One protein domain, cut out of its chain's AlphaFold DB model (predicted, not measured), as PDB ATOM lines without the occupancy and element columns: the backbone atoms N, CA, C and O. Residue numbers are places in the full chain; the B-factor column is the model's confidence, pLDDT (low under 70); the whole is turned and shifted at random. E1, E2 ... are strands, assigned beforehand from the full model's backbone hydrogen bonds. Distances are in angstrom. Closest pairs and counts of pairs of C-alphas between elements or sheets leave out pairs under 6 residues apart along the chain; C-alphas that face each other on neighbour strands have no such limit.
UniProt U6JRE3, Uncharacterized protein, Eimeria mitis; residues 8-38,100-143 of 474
ATOM      1  N   GLU A   8      51.742   6.761  -4.746       80.00
ATOM      2  CA  GLU A   8      50.512   6.042  -5.026       80.00
ATOM      3  C   GLU A   8      49.387   6.447  -4.057       80.00
ATOM      4  O   GLU A   8      49.620   6.646  -2.856       80.00
ATOM      5  N   PRO A   9      48.154   6.600  -4.566       79.88
ATOM      6  CA  PRO A   9      46.996   6.924  -3.749       79.88
ATOM      7  C   PRO A   9      46.671   5.772  -2.787       79.88
ATOM      8  O   PRO A   9      46.991   4.609  -3.018       79.88
ATOM      9  N   GLN A  10      46.017   6.086  -1.669       81.19
ATOM     10  CA  GLN A  10      45.646   5.067  -0.684       81.19
ATOM     11  C   GLN A  10      44.447   4.237  -1.184       81.19
ATOM     12  O   GLN A  10      43.435   4.830  -1.579       81.19
ATOM     13  N   PRO A  11      44.508   2.891  -1.142       82.69
ATOM     14  CA  PRO A  11      43.384   2.032  -1.501       82.69
ATOM     15  C   PRO A  11      42.206   2.217  -0.543       82.69
ATOM     16  O   PRO A  11      42.362   2.423   0.662       82.69
ATOM     17  N   THR A  12      40.995   2.170  -1.095       84.56
ATOM     18  CA  THR A  12      39.749   2.423  -0.351       84.56
ATOM     19  C   THR A  12      38.889   1.177  -0.177       84.56
ATOM     20  O   THR A  12      38.042   1.147   0.716       84.56
ATOM     21  N   ALA A  13      39.101   0.161  -1.011       85.88
ATOM     22  CA  ALA A  13      38.407  -1.120  -0.982       85.88
ATOM     23  C   ALA A  13      39.410  -2.262  -0.808       85.88
ATOM     24  O   ALA A  13      40.547  -2.149  -1.258       85.88
ATOM     25  N   ARG A  14      38.965  -3.351  -0.176       87.00
ATOM     26  CA  ARG A  14      39.730  -4.597  -0.051       87.00
ATOM     27  C   ARG A  14      38.811  -5.787  -0.274       87.00
ATOM     28  O   ARG A  14      37.746  -5.860   0.347       87.00
ATOM     29  N   VAL A  15      39.241  -6.698  -1.134       88.88
ATOM     30  CA  VAL A  15      38.530  -7.923  -1.511       88.88
ATOM     31  C   VAL A  15      39.501  -9.090  -1.407       88.88
ATOM     32  O   VAL A  15      40.662  -8.955  -1.780       88.88
ATOM     33  N   VAL A  16      39.033 -10.221  -0.893       89.38
ATOM     34  CA  VAL A  16      39.776 -11.482  -0.881       89.38
ATOM     35  C   VAL A  16      39.114 -12.410  -1.881       89.38
ATOM     36  O   VAL A  16      37.915 -12.668  -1.795       89.38
ATOM     37  N   MET A  17      39.877 -12.882  -2.855       88.25
ATOM     38  CA  MET A  17      39.414 -13.886  -3.804       88.25
ATOM     39  C   MET A  17      40.105 -15.196  -3.495       88.25
ATOM     40  O   MET A  17      41.328 -15.289  -3.537       88.25
ATOM     41  N   GLU A  18      39.332 -16.228  -3.217       87.81
ATOM     42  CA  GLU A  18      39.881 -17.562  -3.079       87.81
ATOM     43  C   GLU A  18      39.931 -18.231  -4.431       87.81
ATOM     44  O   GLU A  18      38.907 -18.403  -5.091       87.81
ATOM     45  N   THR A  19      41.133 -18.607  -4.838       87.38
ATOM     46  CA  THR A  19      41.364 -19.334  -6.078       87.38
ATOM     47  C   THR A  19      41.825 -20.754  -5.784       87.38
ATOM     48  O   THR A  19      42.247 -21.063  -4.669       87.38
ATOM     49  N   SER A  20      41.793 -21.619  -6.797       85.06
ATOM     50  CA  SER A  20      42.357 -22.973  -6.716       85.06
ATOM     51  C   SER A  20      43.842 -23.000  -6.339       85.06
ATOM     52  O   SER A  20      44.305 -23.998  -5.799       85.06
ATOM     53  N   MET A  21      44.574 -21.911  -6.592       81.31
ATOM     54  CA  MET A  21      46.001 -21.779  -6.278       81.31
ATOM     55  C   MET A  21      46.259 -21.124  -4.915       81.31
ATOM     56  O   MET A  21      47.397 -21.105  -4.453       81.31
ATOM     57  N   GLY A  22      45.220 -20.597  -4.261       82.44
ATOM     58  CA  GLY A  22      45.313 -19.934  -2.964       82.44
ATOM     59  C   GLY A  22      44.495 -18.641  -2.868       82.44
ATOM     60  O   GLY A  22      43.884 -18.195  -3.847       82.44
ATOM     61  N   PRO A  23      44.451 -18.028  -1.676       84.38
ATOM     62  CA  PRO A  23      43.782 -16.751  -1.465       84.38
ATOM     63  C   PRO A  23      44.587 -15.593  -2.071       84.38
ATOM     64  O   PRO A  23      45.807 -15.519  -1.936       84.38
ATOM     65  N   LEU A  24      43.888 -14.666  -2.721       84.38
ATOM     66  CA  LEU A  24      44.426 -13.447  -3.312       84.38
ATOM     67  C   LEU A  24      43.793 -12.232  -2.640       84.38
ATOM     68  O   LEU A  24      42.591 -11.993  -2.760       84.38
ATOM     69  N   ASP A  25      44.631 -11.444  -1.974       84.75
ATOM     70  CA  ASP A  25      44.233 -10.190  -1.348       84.75
ATOM     71  C   ASP A  25      44.384  -9.050  -2.354       84.75
ATOM     72  O   ASP A  25      45.488  -8.751  -2.803       84.75
ATOM     73  N   ILE A  26      43.277  -8.396  -2.695       84.50
ATOM     74  CA  ILE A  26      43.254  -7.292  -3.652       84.50
ATOM     75  C   ILE A  26      42.821  -6.013  -2.949       84.50
ATOM     76  O   ILE A  26      41.680  -5.875  -2.500       84.50
ATOM     77  N   ASP A  27      43.735  -5.046  -2.927       84.38
ATOM     78  CA  ASP A  27      43.450  -3.666  -2.554       84.38
ATOM     79  C   ASP A  27      43.096  -2.847  -3.804       84.38
ATOM     80  O   ASP A  27      43.814  -2.866  -4.805       84.38
ATOM     81  N   LEU A  28      41.966  -2.136  -3.743       83.38
ATOM     82  CA  LEU A  28      41.344  -1.450  -4.877       83.38
ATOM     83  C   LEU A  28      41.243   0.068  -4.650       83.38
ATOM     84  O   LEU A  28      40.772   0.545  -3.604       83.38
ATOM     85  N   TRP A  29      41.565   0.841  -5.691       83.00
ATOM     86  CA  TRP A  29      41.317   2.286  -5.772       83.00
ATOM     87  C   TRP A  29      39.914   2.595  -6.297       83.00
ATOM     88  O   TRP A  29      39.729   3.150  -7.379       83.00
ATOM     89  N   ALA A  30      38.901   2.291  -5.486       78.69
ATOM     90  CA  ALA A  30      37.497   2.507  -5.849       78.69
ATOM     91  C   ALA A  30      37.146   3.977  -6.170       78.69
ATOM     92  O   ALA A  30      36.127   4.249  -6.798       78.69
ATOM     93  N   ARG A  31      37.977   4.938  -5.742       71.69
ATOM     94  CA  ARG A  31      37.826   6.361  -6.090       71.69
ATOM     95  C   ARG A  31      38.258   6.703  -7.511       71.69
ATOM     96  O   ARG A  31      37.698   7.629  -8.084       71.69
ATOM     97  N   GLU A  32      39.264   6.013  -8.031       74.06
ATOM     98  CA  GLU A  32      39.896   6.342  -9.313       74.06
ATOM     99  C   GLU A  32      39.335   5.481 -10.441       74.06
ATOM    100  O   GLU A  32      39.159   5.958 -11.558       74.06
ATOM    101  N   ALA A  33      38.963   4.240 -10.126       65.50
ATOM    102  CA  ALA A  33      38.285   3.336 -11.041       65.50
ATOM    103  C   ALA A  33      37.076   2.693 -10.335       65.50
ATOM    104  O   ALA A  33      37.178   1.589  -9.799       65.50
ATOM    105  N   PRO A  34      35.917   3.381 -10.306       61.31
ATOM    106  CA  PRO A  34      34.705   2.871  -9.664       61.31
ATOM    107  C   PRO A  34      34.001   1.765 -10.466       61.31
ATOM    108  O   PRO A  34      33.047   1.170  -9.975       61.31
ATOM    109  N   ARG A  35      34.423   1.511 -11.712       65.38
ATOM    110  CA  ARG A  35      33.781   0.564 -12.631       65.38
ATOM    111  C   ARG A  35      34.781  -0.494 -13.061       65.38
ATOM    112  O   ARG A  35      35.915  -0.173 -13.417       65.38
ATOM    113  N   THR A  36      34.359  -1.751 -13.031       59.72
ATOM    114  CA  THR A  36      35.193  -2.893 -13.417       59.72
ATOM    115  C   THR A  36      34.306  -3.994 -13.972       59.72
ATOM    116  O   THR A  36      33.204  -4.212 -13.471       59.72
ATOM    117  N   GLY A  37      34.794  -4.682 -15.000       55.09
ATOM    118  CA  GLY A  37      34.188  -5.893 -15.539       55.09
ATOM    119  C   GLY A  37      35.171  -7.054 -15.439       55.09
ATOM    120  O   GLY A  37      36.380  -6.848 -15.527       55.09
ATOM    121  N   GLY A  38      34.643  -8.256 -15.240       64.44
ATOM    122  CA  GLY A  38      35.371  -9.511 -15.420       64.44
ATOM    123  C   GLY A  38      34.805 -10.276 -16.613       64.44
ATOM    124  O   GLY A  38      33.681 -10.001 -17.038       64.44
ATOM    125  N   PRO A 100      46.157  -4.507  -8.818       48.84
ATOM    126  CA  PRO A 100      46.098  -5.064  -7.475       48.84
ATOM    127  C   PRO A 100      47.324  -4.556  -6.704       48.84
ATOM    128  O   PRO A 100      48.442  -4.987  -6.960       48.84
ATOM    129  N   LEU A 101      47.130  -3.609  -5.780       44.62
ATOM    130  CA  LEU A 101      48.204  -3.169  -4.871       44.62
ATOM    131  C   LEU A 101      48.317  -4.040  -3.617       44.62
ATOM    132  O   LEU A 101      49.246  -3.879  -2.824       44.62
ATOM    133  N   GLY A 102      47.383  -4.974  -3.447       44.75
ATOM    134  CA  GLY A 102      47.484  -6.012  -2.439       44.75
ATOM    135  C   GLY A 102      48.534  -7.015  -2.890       44.75
ATOM    136  O   GLY A 102      48.314  -7.772  -3.833       44.75
ATOM    137  N   GLY A 103      49.696  -6.995  -2.240       45.69
ATOM    138  CA  GLY A 103      50.659  -8.075  -2.380       45.69
ATOM    139  C   GLY A 103      49.960  -9.385  -1.997       45.69
ATOM    140  O   GLY A 103      49.460  -9.481  -0.874       45.69
ATOM    141  N   PRO A 104      49.897 -10.381  -2.889       55.31
ATOM    142  CA  PRO A 104      49.301 -11.668  -2.570       55.31
ATOM    143  C   PRO A 104      50.069 -12.294  -1.401       55.31
ATOM    144  O   PRO A 104      51.265 -12.013  -1.226       55.31
ATOM    145  N   PRO A 105      49.421 -13.140  -0.581       56.06
ATOM    146  CA  PRO A 105      50.127 -13.859   0.467       56.06
ATOM    147  C   PRO A 105      51.315 -14.585  -0.169       56.06
ATOM    148  O   PRO A 105      51.166 -15.273  -1.185       56.06
ATOM    149  N   LYS A 106      52.506 -14.327   0.391       48.19
ATOM    150  CA  LYS A 106      53.811 -14.742  -0.144       48.19
ATOM    151  C   LYS A 106      53.735 -16.197  -0.629       48.19
ATOM    152  O   LYS A 106      53.637 -17.096   0.198       48.19
ATOM    153  N   GLY A 107      53.753 -16.398  -1.949       54.06
ATOM    154  CA  GLY A 107      53.724 -17.720  -2.590       54.06
ATOM    155  C   GLY A 107      52.619 -17.944  -3.628       54.06
ATOM    156  O   GLY A 107      52.790 -18.804  -4.480       54.06
ATOM    157  N   THR A 108      51.526 -17.166  -3.623       59.03
ATOM    158  CA  THR A 108      50.361 -17.474  -4.488       59.03
ATOM    159  C   THR A 108      50.470 -16.904  -5.911       59.03
ATOM    160  O   THR A 108      50.112 -17.582  -6.866       59.03
ATOM    161  N   SER A 109      50.989 -15.682  -6.101       59.72
ATOM    162  CA  SER A 109      51.075 -15.087  -7.451       59.72
ATOM    163  C   SER A 109      52.254 -15.548  -8.283       59.72
ATOM    164  O   SER A 109      52.159 -15.535  -9.503       59.72
ATOM    165  N   ALA A 110      53.360 -15.931  -7.643       57.69
ATOM    166  CA  ALA A 110      54.535 -16.418  -8.359       57.69
ATOM    167  C   ALA A 110      54.210 -17.715  -9.122       57.69
ATOM    168  O   ALA A 110      54.646 -17.882 -10.251       57.69
ATOM    169  N   GLY A 111      53.343 -18.569  -8.564       61.97
ATOM    170  CA  GLY A 111      52.942 -19.825  -9.200       61.97
ATOM    171  C   GLY A 111      51.961 -19.691 -10.371       61.97
ATOM    172  O   GLY A 111      51.736 -20.677 -11.061       61.97
ATOM    173  N   MET A 112      51.365 -18.516 -10.619       66.88
ATOM    174  CA  MET A 112      50.437 -18.324 -11.750       66.88
ATOM    175  C   MET A 112      51.160 -18.095 -13.083       66.88
ATOM    176  O   MET A 112      50.629 -18.491 -14.116       66.88
ATOM    177  N   GLY A 113      52.354 -17.491 -13.058       69.12
ATOM    178  CA  GLY A 113      53.193 -17.289 -14.248       69.12
ATOM    179  C   GLY A 113      54.013 -18.522 -14.649       69.12
ATOM    180  O   GLY A 113      54.552 -18.571 -15.744       69.12
ATOM    181  N   GLU A 114      54.089 -19.533 -13.780       72.19
ATOM    182  CA  GLU A 114      54.867 -20.765 -14.001       72.19
ATOM    183  C   GLU A 114      54.009 -21.943 -14.508       72.19
ATOM    184  O   GLU A 114      54.488 -23.074 -14.606       72.19
ATOM    185  N   LEU A 115      52.725 -21.713 -14.813       76.56
ATOM    186  CA  LEU A 115      51.829 -22.762 -15.303       76.56
ATOM    187  C   LEU A 115      52.168 -23.130 -16.755       76.56
ATOM    188  O   LEU A 115      52.386 -22.233 -17.567       76.56
ATOM    189  N   PRO A 116      52.162 -24.424 -17.125       79.00
ATOM    190  CA  PRO A 116      52.370 -24.832 -18.507       79.00
ATOM    191  C   PRO A 116      51.251 -24.269 -19.388       79.00
ATOM    192  O   PRO A 116      50.065 -24.417 -19.079       79.00
ATOM    193  N   VAL A 117      51.646 -23.620 -20.478       83.00
ATOM    194  CA  VAL A 117      50.763 -22.882 -21.382       83.00
ATOM    195  C   VAL A 117      50.589 -23.650 -22.696       83.00
ATOM    196  O   VAL A 117      51.507 -24.333 -23.154       83.00
ATOM    197  N   ASP A 118      49.395 -23.586 -23.286       81.50
ATOM    198  CA  ASP A 118      49.111 -24.106 -24.623       81.50
ATOM    199  C   ASP A 118      49.554 -23.131 -25.736       81.50
ATOM    200  O   ASP A 118      50.067 -22.044 -25.489       81.50
ATOM    201  N   SER A 119      49.362 -23.499 -27.006       84.62
ATOM    202  CA  SER A 119      49.729 -22.638 -28.146       84.62
ATOM    203  C   SER A 119      48.877 -21.362 -28.291       84.62
ATOM    204  O   SER A 119      49.108 -20.595 -29.222       84.62
ATOM    205  N   ALA A 120      47.872 -21.155 -27.434       78.31
ATOM    206  CA  ALA A 120      46.979 -19.997 -27.429       78.31
ATOM    207  C   ALA A 120      47.177 -19.118 -26.177       78.31
ATOM    208  O   ALA A 120      46.267 -18.376 -25.802       78.31
ATOM    209  N   ASP A 121      48.350 -19.205 -25.541       77.94
ATOM    210  CA  ASP A 121      48.713 -18.513 -24.299       77.94
ATOM    211  C   ASP A 121      47.780 -18.825 -23.108       77.94
ATOM    212  O   ASP A 121      47.684 -18.060 -22.142       77.94
ATOM    213  N   ARG A 122      47.071 -19.962 -23.144       78.88
ATOM    214  CA  ARG A 122      46.158 -20.385 -22.082       78.88
ATOM    215  C   ARG A 122      46.808 -21.467 -21.214       78.88
ATOM    216  O   ARG A 122      47.279 -22.473 -21.744       78.88
ATOM    217  N   PRO A 123      46.805 -21.320 -19.877       83.31
ATOM    218  CA  PRO A 123      47.278 -22.376 -18.990       83.31
ATOM    219  C   PRO A 123      46.495 -23.676 -19.206       83.31
ATOM    220  O   PRO A 123      45.264 -23.642 -19.294       83.31
ATOM    221  N   VAL A 124      47.207 -24.808 -19.247       82.62
ATOM    222  CA  VAL A 124      46.621 -26.153 -19.395       82.62
ATOM    223  C   VAL A 124      45.589 -26.417 -18.296       82.62
ATOM    224  O   VAL A 124      44.484 -26.875 -18.582       82.62
ATOM    225  N   ASP A 125      45.919 -26.024 -17.063       81.25
ATOM    226  CA  ASP A 125      45.009 -26.025 -15.922       81.25
ATOM    227  C   ASP A 125      44.749 -24.579 -15.469       81.25
ATOM    228  O   ASP A 125      45.525 -24.013 -14.690       81.25
ATOM    229  N   PRO A 126      43.676 -23.931 -15.965       81.62
ATOM    230  CA  PRO A 126      43.410 -22.542 -15.639       81.62
ATOM    231  C   PRO A 126      42.983 -22.404 -14.171       81.62
ATOM    232  O   PRO A 126      42.059 -23.101 -13.731       81.62
ATOM    233  N   PRO A 127      43.587 -21.478 -13.405       83.88
ATOM    234  CA  PRO A 127      43.184 -21.231 -12.032       83.88
ATOM    235  C   PRO A 127      41.749 -20.699 -11.998       83.88
ATOM    236  O   PRO A 127      41.374 -19.794 -12.747       83.88
ATOM    237  N   ARG A 128      40.929 -21.270 -11.114       84.88
ATOM    238  CA  ARG A 128      39.509 -20.916 -10.983       84.88
ATOM    239  C   ARG A 128      39.276 -20.158  -9.689       84.88
ATOM    240  O   ARG A 128      39.859 -20.494  -8.661       84.88
ATOM    241  N   VAL A 129      38.388 -19.168  -9.732       87.00
ATOM    242  CA  VAL A 129      37.902 -18.476  -8.533       87.00
ATOM    243  C   VAL A 129      36.824 -19.342  -7.878       87.00
ATOM    244  O   VAL A 129      35.836 -19.694  -8.518       87.00
ATOM    245  N   ILE A 130      37.040 -19.706  -6.615       88.62
ATOM    246  CA  ILE A 130      36.145 -20.519  -5.787       88.62
ATOM    247  C   ILE A 130      35.126 -19.614  -5.095       88.62
ATOM    248  O   ILE A 130      33.922 -19.836  -5.207       88.62
ATOM    249  N   ARG A 131      35.604 -18.588  -4.378       87.00
ATOM    250  CA  ARG A 131      34.755 -17.626  -3.667       87.00
ATOM    251  C   ARG A 131      35.373 -16.237  -3.626       87.00
ATOM    252  O   ARG A 131      36.583 -16.081  -3.761       87.00
ATOM    253  N   ILE A 132      34.526 -15.229  -3.441       89.38
ATOM    254  CA  ILE A 132      34.937 -13.830  -3.323       89.38
ATOM    255  C   ILE A 132      34.334 -13.262  -2.042       89.38
ATOM    256  O   ILE A 132      33.118 -13.267  -1.865       89.38
ATOM    257  N   GLU A 133      35.190 -12.748  -1.167       88.69
ATOM    258  CA  GLU A 133      34.823 -12.129   0.100       88.69
ATOM    259  C   GLU A 133      35.172 -10.638   0.074       88.69
ATOM    260  O   GLU A 133      36.327 -10.231  -0.076       88.69
ATOM    261  N   VAL A 134      34.163  -9.782   0.231       90.19
ATOM    262  CA  VAL A 134      34.363  -8.329   0.270       90.19
ATOM    263  C   VAL A 134      34.635  -7.898   1.710       90.19
ATOM    264  O   VAL A 134      33.710  -7.722   2.498       90.19
ATOM    265  N   LEU A 135      35.909  -7.693   2.059       88.81
ATOM    266  CA  LEU A 135      36.301  -7.271   3.411       88.81
ATOM    267  C   LEU A 135      35.958  -5.807   3.694       88.81
ATOM    268  O   LEU A 135      35.533  -5.451   4.792       88.81
ATOM    269  N   ARG A 136      36.188  -4.926   2.713       88.25
ATOM    270  CA  ARG A 136      35.953  -3.486   2.855       88.25
ATOM    271  C   ARG A 136      35.222  -2.961   1.633       88.25
ATOM    272  O   ARG A 136      35.848  -2.678   0.614       88.25
ATOM    273  N   ASN A 137      33.909  -2.789   1.780       88.06
ATOM    274  CA  ASN A 137      33.055  -2.192   0.762       88.06
ATOM    275  C   ASN A 137      32.940  -0.657   0.952       88.06
ATOM    276  O   ASN A 137      32.403  -0.214   1.972       88.06
ATOM    277  N   PRO A 138      33.425   0.172   0.009       87.25
ATOM    278  CA  PRO A 138      33.276   1.626   0.043       87.25
ATOM    279  C   PRO A 138      31.941   2.123  -0.539       87.25
ATOM    280  O   PRO A 138      31.601   3.287  -0.320       87.25
ATOM    281  N   PHE A 139      31.194   1.278  -1.257       84.06
ATOM    282  CA  PHE A 139      29.922   1.621  -1.894       84.06
ATOM    283  C   PHE A 139      28.754   1.042  -1.096       84.06
ATOM    284  O   PHE A 139      28.487  -0.158  -1.118       84.06
ATOM    285  N   GLN A 140      28.059   1.905  -0.356       79.44
ATOM    286  CA  GLN A 140      26.926   1.507   0.494       79.44
ATOM    287  C   GLN A 140      25.617   1.334  -0.290       79.44
ATOM    288  O   GLN A 140      24.639   0.836   0.252       79.44
ATOM    289  N   ASP A 141      25.596   1.774  -1.543       84.12
ATOM    290  CA  ASP A 141      24.455   1.808  -2.454       84.12
ATOM    291  C   ASP A 141      24.437   0.648  -3.464       84.12
ATOM    292  O   ASP A 141      23.492   0.524  -4.240       84.12
ATOM    293  N   MET A 142      25.459  -0.213  -3.457       78.81
ATOM    294  CA  MET A 142      25.544  -1.372  -4.346       78.81
ATOM    295  C   MET A 142      24.738  -2.542  -3.776       78.81
ATOM    296  O   MET A 142      25.109  -3.109  -2.748       78.81
ATOM    297  N   VAL A 143      23.666  -2.925  -4.470       79.88
ATOM    298  CA  VAL A 143      22.827  -4.083  -4.130       79.88
ATOM    299  C   VAL A 143      23.056  -5.201  -5.158       79.88
ATOM    300  O   VAL A 143      22.969  -4.938  -6.361       79.88
TER     301      VAL A 143
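This is residues 8 to 38 and 100 to 143 of the 474 residues of an uncharacterized protein of Eimeria mitis (UniProt U6JRE3). With little regular structure, the printed part is one small, twisted sheet, a hairpin of E1 and E2 with E3 beside E1, and long loops. The order is E2, E1, E3, antiparallel throughout. The 75 printed residues hold three named strands and no named helix; the class is all strand, with 22 residues in named elements. The whole is loose, radius of gyration of the C-alphas 14.4 A, and elongated, spanning 42 by 26 by 22 A.

E1, residues 13 to 19, and E2, residues 22 to 28, are antiparallel at 160 degrees; N 24 and O 17 are 2.8 A apart. E3, residues 129 to 136, is antiparallel to E1 at 161 degrees, with N 130 and O 18 at 2.7 A. E2 and E3 are apart.

E1 begins at C-alpha 13 (38.407, -1.120, -0.982) and is 19.1 A long; E2 is 19.0 A. E3, 18.9 A, ends at C-alpha 136 (35.953, -3.486, 2.855).

Residues 39 to 99 are not printed; C-alphas 38 and 100 are 14.1 A apart. Residues 100 to 128 hold no named element. Residues 33 to 38 and 100 to 113 have pLDDT under 70.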